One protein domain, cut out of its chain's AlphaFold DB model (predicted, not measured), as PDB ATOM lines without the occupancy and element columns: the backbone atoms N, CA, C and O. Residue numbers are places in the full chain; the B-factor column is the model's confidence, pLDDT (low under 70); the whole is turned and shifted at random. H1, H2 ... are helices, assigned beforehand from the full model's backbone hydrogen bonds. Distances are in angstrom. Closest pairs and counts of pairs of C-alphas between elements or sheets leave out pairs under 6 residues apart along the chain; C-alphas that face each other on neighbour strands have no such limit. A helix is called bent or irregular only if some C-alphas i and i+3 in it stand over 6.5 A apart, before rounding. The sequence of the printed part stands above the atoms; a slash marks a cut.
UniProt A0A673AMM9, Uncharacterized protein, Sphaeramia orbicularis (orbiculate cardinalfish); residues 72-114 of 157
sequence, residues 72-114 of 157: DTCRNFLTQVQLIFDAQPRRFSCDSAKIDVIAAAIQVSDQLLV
ATOM      1  N   ASP A  72     -11.420   9.910   5.248       89.31
ATOM      2  CA  ASP A  72     -10.886   9.088   6.341       89.31
ATOM      3  C   ASP A  72     -10.201   9.939   7.423       89.31
ATOM      4  O   ASP A  72     -10.197   9.587   8.605       89.31
ATOM      5  N   THR A  73      -9.648  11.097   7.046       87.50
ATOM      6  CA  THR A  73      -8.930  11.999   7.960       87.50
ATOM      7  C   THR A  73      -9.769  13.190   8.426       87.50
ATOM      8  O   THR A  73      -9.365  13.887   9.361       87.50
ATOM      9  N   CYS A  74     -10.966  13.386   7.859       90.50
ATOM     10  CA  CYS A  74     -11.872  14.498   8.164       90.50
ATOM     11  C   CYS A  74     -12.208  14.591   9.658       90.50
ATOM     12  O   CYS A  74     -12.049  15.638  10.286       90.50
ATOM     13  N   ARG A  75     -12.605  13.468  10.269       93.75
ATOM     14  CA  ARG A  75     -12.961  13.430  11.696       93.75
ATOM     15  C   ARG A  75     -11.786  13.826  12.590       93.75
ATOM     16  O   ARG A  75     -11.968  14.565  13.557       93.75
ATOM     17  N   ASN A  76     -10.591  13.334  12.272       90.81
ATOM     18  CA  ASN A  76      -9.390  13.638  13.042       90.81
ATOM     19  C   ASN A  76      -9.009  15.122  12.911       90.81
ATOM     20  O   ASN A  76      -8.675  15.759  13.906       90.81
ATOM     21  N   PHE A  77      -9.134  15.688  11.709       92.94
ATOM     22  CA  PHE A  77      -8.940  17.116  11.462       92.94
ATOM     23  C   PHE A  77      -9.896  17.984  12.295       92.94
ATOM     24  O   PHE A  77      -9.439  18.858  13.031       92.94
ATOM     25  N   LEU A  78     -11.204  17.708  12.252       93.12
ATOM     26  CA  LEU A  78     -12.196  18.468  13.023       93.12
ATOM     27  C   LEU A  78     -11.941  18.379  14.531       93.12
ATOM     28  O   LEU A  78     -12.051  19.380  15.236       93.12
ATOM     29  N   THR A  79     -11.535  17.203  15.014       93.12
ATOM     30  CA  THR A  79     -11.191  16.996  16.429       93.12
ATOM     31  C   THR A  79      -9.980  17.840  16.840       93.12
ATOM     32  O   THR A  79     -10.004  18.466  17.898       93.12
ATOM     33  N   GLN A  80      -8.939  17.911  16.001       91.56
ATOM     34  CA  GLN A  80      -7.767  18.758  16.259       91.56
ATOM     35  C   GLN A  80      -8.145  20.240  16.323       91.56
ATOM     36  O   GLN A  80      -7.744  20.939  17.250       91.56
ATOM     37  N   VAL A  81      -8.945  20.711  15.364       91.56
ATOM     38  CA  VAL A  81      -9.406  22.104  15.309       91.56
ATOM     39  C   VAL A  81     -10.234  22.459  16.546       91.56
ATOM     40  O   VAL A  81     -10.003  23.499  17.161       91.56
ATOM     41  N   GLN A  82     -11.152  21.581  16.954       92.81
ATOM     42  CA  GLN A  82     -11.963  21.791  18.151       92.81
ATOM     43  C   GLN A  82     -11.099  21.882  19.418       92.81
ATOM     44  O   GLN A  82     -11.277  22.804  20.210       92.81
ATOM     45  N   LEU A  83     -10.109  20.994  19.572       91.75
ATOM     46  CA  LEU A  83      -9.197  21.006  20.720       91.75
ATOM     47  C   LEU A  83      -8.407  22.321  20.825       91.75
ATOM     48  O   LEU A  83      -8.232  22.852  21.922       91.75
ATOM     49  N   ILE A  84      -7.948  22.861  19.693       89.12
ATOM     50  CA  ILE A  84      -7.234  24.146  19.640       89.12
ATOM     51  C   ILE A  84      -8.132  25.289  20.129       89.12
ATOM     52  O   ILE A  84      -7.687  26.139  20.905       89.12
ATOM     53  N   PHE A  85      -9.397  25.304  19.706       91.62
ATOM     54  CA  PHE A  85     -10.352  26.336  20.110       91.62
ATOM     55  C   PHE A  85     -10.709  26.238  21.595       91.62
ATOM     56  O   PHE A  85     -10.687  27.255  22.291       91.62
ATOM     57  N   ASP A  86     -10.958  25.026  22.088       90.12
ATOM     58  CA  ASP A  86     -11.333  24.773  23.482       90.12
ATOM     59  C   ASP A  86     -10.199  25.107  24.458       90.12
ATOM     60  O   ASP A  86     -10.436  25.598  25.561       90.12
ATOM     61  N   ALA A  87      -8.950  24.898  24.046       86.75
ATOM     62  CA  ALA A  87      -7.790  25.217  24.867       86.75
ATOM     63  C   ALA A  87      -7.405  26.710  24.833       86.75
ATOM     64  O   ALA A  87      -6.649  27.169  25.694       86.75
ATOM     65  N   GLN A  88      -7.932  27.499  23.885       87.31
ATOM     66  CA  GLN A  88      -7.681  28.943  23.781       87.31
ATOM     67  C   GLN A  88      -8.963  29.772  23.526       87.31
ATOM     68  O   GLN A  88      -9.025  30.554  22.568       87.31
ATOM     69  N   PRO A  89      -9.966  29.731  24.425       84.00
ATOM     70  CA  PRO A  89     -11.267  30.373  24.202       84.00
ATOM     71  C   PRO A  89     -11.180  31.902  24.072       84.00
ATOM     72  O   PRO A  89     -11.985  32.519  23.381       84.00
ATOM     73  N   ARG A  90     -10.166  32.536  24.685       85.12
ATOM     74  CA  ARG A  90      -9.904  33.982  24.538       85.12
ATOM     75  C   ARG A  90      -9.328  34.373  23.173       85.12
ATOM     76  O   ARG A  90      -9.447  35.529  22.785       85.12
ATOM     77  N   ARG A  91      -8.640  33.463  22.471       83.44
ATOM     78  CA  ARG A  91      -8.101  33.713  21.118       83.44
ATOM     79  C   ARG A  91      -9.160  33.466  20.050       83.44
ATOM     80  O   ARG A  91      -9.214  34.212  19.082       83.44
ATOM     81  N   PHE A  92     -10.030  32.486  20.278       87.12
ATOM     82  CA  PHE A  92     -11.080  32.065  19.352       87.12
ATOM     83  C   PHE A  92     -12.480  32.451  19.845       87.12
ATOM     84  O   PHE A  92     -13.417  31.656  19.781       87.12
ATOM     85  N   SER A  93     -12.630  33.679  20.351       87.62
ATOM     86  CA  SER A  93     -13.913  34.197  20.846       87.62
ATOM     87  C   SER A  93     -14.861  34.654  19.732       87.62
ATOM     88  O   SER A  93     -16.045  34.852  19.985       87.62
ATOM     89  N   CYS A  94     -14.351  34.842  18.513       89.69
ATOM     90  CA  CYS A  94     -15.134  35.171  17.328       89.69
ATOM     91  C   CYS A  94     -14.969  34.096  16.253       89.69
ATOM     92  O   CYS A  94     -13.911  33.470  16.132       89.69
ATOM     93  N   ASP A  95     -16.010  33.908  15.447       92.44
ATOM     94  CA  ASP A  95     -15.989  32.894  14.393       92.44
ATOM     95  C   ASP A  95     -15.015  33.250  13.266       92.44
ATOM     96  O   ASP A  95     -14.409  32.349  12.700       92.44
ATOM     97  N   SER A  96     -14.753  34.537  13.008       91.31
ATOM     98  CA  SER A  96     -13.736  34.965  12.034       91.31
ATOM     99  C   SER A  96     -12.353  34.381  12.339       91.31
ATOM    100  O   SER A  96     -11.735  33.792  11.460       91.31
ATOM    101  N   ALA A  97     -11.908  34.429  13.600       88.44
ATOM    102  CA  ALA A  97     -10.612  33.869  13.994       88.44
ATOM    103  C   ALA A  97     -10.564  32.336  13.859       88.44
ATOM    104  O   ALA A  97      -9.516  31.765  13.553       88.44
ATOM    105  N   LYS A  98     -11.695  31.653  14.079       90.94
ATOM    106  CA  LYS A  98     -11.808  30.202  13.867       90.94
ATOM    107  C   LYS A  98     -11.737  29.854  12.381       90.94
ATOM    108  O   LYS A  98     -11.047  28.906  12.007       90.94
ATOM    109  N   ILE A  99     -12.432  30.626  11.546       91.94
ATOM    110  CA  ILE A  99     -12.460  30.460  10.090       91.94
ATOM    111  C   ILE A  99     -11.059  30.644   9.507       91.94
ATOM    112  O   ILE A  99     -10.645  29.803   8.716       91.94
ATOM    113  N   ASP A 100     -10.305  31.657   9.940       88.81
ATOM    114  CA  ASP A 100      -8.938  31.898   9.458       88.81
ATOM    115  C   ASP A 100      -8.018  30.694   9.704       88.81
ATOM    116  O   ASP A 100      -7.262  30.287   8.820       88.81
ATOM    117  N   VAL A 101      -8.114  30.067  10.883       89.12
ATOM    118  CA  VAL A 101      -7.336  28.862  11.209       89.12
ATOM    119  C   VAL A 101      -7.765  27.668  10.366       89.12
ATOM    120  O   VAL A 101      -6.907  26.965   9.835       89.12
ATOM    121  N   ILE A 102      -9.071  27.437  10.211       92.06
ATOM    122  CA  ILE A 102      -9.589  26.338   9.384       92.06
ATOM    123  C   ILE A 102      -9.168  26.530   7.924       92.06
ATOM    124  O   ILE A 102      -8.659  25.595   7.311       92.06
ATOM    125  N   ALA A 103      -9.312  27.740   7.385       88.19
ATOM    126  CA  ALA A 103      -8.918  28.083   6.024       88.19
ATOM    127  C   ALA A 103      -7.411  27.896   5.812       88.19
ATOM    128  O   ALA A 103      -6.998  27.266   4.841       88.19
ATOM    129  N   ALA A 104      -6.587  28.355   6.758       86.94
ATOM    130  CA  ALA A 104      -5.145  28.143   6.719       86.94
ATOM    131  C   ALA A 104      -4.759  26.661   6.844       86.94
ATOM    132  O   ALA A 104      -3.677  26.275   6.400       86.94
ATOM    133  N   ALA A 105      -5.598  25.822   7.451       88.38
ATOM    134  CA  ALA A 105      -5.330  24.404   7.656       88.38
ATOM    135  C   ALA A 105      -5.787  23.516   6.491       88.38
ATOM    136  O   ALA A 105      -5.341  22.378   6.393       88.38
ATOM    137  N   ILE A 106      -6.634  23.995   5.582       89.31
ATOM    138  CA  ILE A 106      -7.049  23.215   4.413       89.31
ATOM    139  C   ILE A 106      -5.951  23.280   3.343       89.31
ATOM    140  O   ILE A 106      -5.499  24.352   2.942       89.31
ATOM    141  N   GLN A 107      -5.502  22.117   2.869       81.62
ATOM    142  CA  GLN A 107      -4.589  22.012   1.738       81.62
ATOM    143  C   GLN A 107      -5.399  22.228   0.459       81.62
ATOM    144  O   GLN A 107      -6.077  21.324  -0.033       81.62
ATOM    145  N   VAL A 108      -5.322  23.436  -0.086       68.38
ATOM    146  CA  VAL A 108      -5.878  23.728  -1.404       68.38
ATOM    147  C   VAL A 108      -5.038  22.988  -2.446       68.38
ATOM    148  O   VAL A 108      -3.918  23.383  -2.754       68.38
ATOM    149  N   SER A 109      -5.555  21.867  -2.943       62.06
ATOM    150  CA  SER A 109      -5.070  21.287  -4.198       62.06
ATOM    151  C   SER A 109      -5.626  22.130  -5.348       62.06
ATOM    152  O   SER A 109      -6.723  22.670  -5.213       62.06
ATOM    153  N   ASP A 110      -4.913  22.217  -6.473       54.47
ATOM    154  CA  ASP A 110      -5.252  23.031  -7.664       54.47
ATOM    155  C   ASP A 110      -6.710  22.848  -8.160       54.47
ATOM    156  O   ASP A 110      -7.309  23.713  -8.789       54.47
ATOM    157  N   GLN A 111      -7.351  21.740  -7.773       53.12
ATOM    158  CA  GLN A 111      -8.771  21.478  -8.006       53.12
ATOM    159  C   GLN A 111      -9.756  22.374  -7.238       53.12
ATOM    160  O   GLN A 111     -10.933  22.362  -7.576       53.12
ATOM    161  N   LEU A 112      -9.358  23.166  -6.235       49.47
ATOM    162  CA  LEU A 112     -10.291  24.106  -5.585       49.47
ATOM    163  C   LEU A 112     -10.586  25.345  -6.450       49.47
ATOM    164  O   LEU A 112     -11.505  26.098  -6.135       49.47
ATOM    165  N   LEU A 113      -9.872  25.527  -7.569       52.28
ATOM    166  CA  LEU A 113     -10.247  26.504  -8.592       52.28
ATOM    167  C   LEU A 113     -11.587  26.140  -9.268       52.28
ATOM    168  O   LEU A 113     -12.257  27.017  -9.797       52.28
ATOM    169  N   VAL A 114     -12.021  24.871  -9.191       52.31
ATOM    170  CA  VAL A 114     -13.233  24.364  -9.865       52.31
ATOM    171  C   VAL A 114     -14.551  24.818  -9.224       52.31
ATOM    172  O   VAL A 114     -15.598  24.730  -9.855       52.31
TER     173      VAL A 114
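AT A GLANCE: This is residues 72 to 114 of the 157 residues of an uncharacterized protein of Sphaeramia orbicularis (orbiculate cardinalfish) (UniProt A0A673AMM9). One long helix, H1, is followed by a loop that folds back, so that a shorter helix, H2, runs the opposite way near it at a steep slant, the two close but loosely paired. From the end of H2 a thin tail, residues 107 to 114, sticks out and ends in the small helix H3, which touches neither of the others. The printed part has 43 residues with three named helices, in the order H1, H2, H3, and no named strand; the class is all helix. The whole is loose, with a radius of gyration of the C-alphas of 12.1 A, and its outline is flat, spanning 35 by 23 by 10 A, with the tail at one end of the length.

IN THESE COORDINATES: H1, the longest helix, holds residues 72 to 87, 16 residues, and measures 24.8 A from its first to its last C-alpha. It begins at C-alpha 72, (-10.886, 9.088, 6.341), and ends at C-alpha 87, (-7.790, 25.217, 24.867). H1 is irregular: C-alphas 72 and 75 are 7.2 A apart, and its line is a rough one. H2 holds residues 95 to 105 and measures 15.2 A. H3 holds residues 110 to 114, measures 8.4 A and ends at C-alpha 114, (-13.233, 24.364, -9.865). H3 is neither bent nor irregular, but only just: C-alphas 110 and 113 are 6.2 A apart.

HOW THE PARTS SIT: H1 and H2 are close but not clearly touching, with 2 pairs of C-alphas within 8 A. Their closest C-alphas, those of Val 81 and Ile 102, are 7.3 A apart. They run opposite ways at a steep tilt of 43 degrees, and their centres are 12.3 A apart. H3 is apart from H1 and also apart from H2. In H2 each O i to N i+4 pair is within hydrogen-bond range; in H1 it is 11 of 12, and in H3 it is 0 of 1, with 2 of 2 O i to N i+3 pairs within range.

THE WHOLE: The two C-alphas farthest apart, those of Arg 90 and Val 114, are 35.9 A apart, and the first and last printed C-alphas, those of Asp 72 and Val 114, are 22.4 A apart. The printed part has no cut. The link from H1 to H2, 7 residues, is short, and the link from H2 to H3, 4 residues, is tight. Residues 86 to 91 stand free, and so do residues 107 to 114, of which 110 to 114 belong to H3. The mean pLDDT of the printed part is 84.0, and residues 108 to 114 are under 70; the mean of H3 is 52.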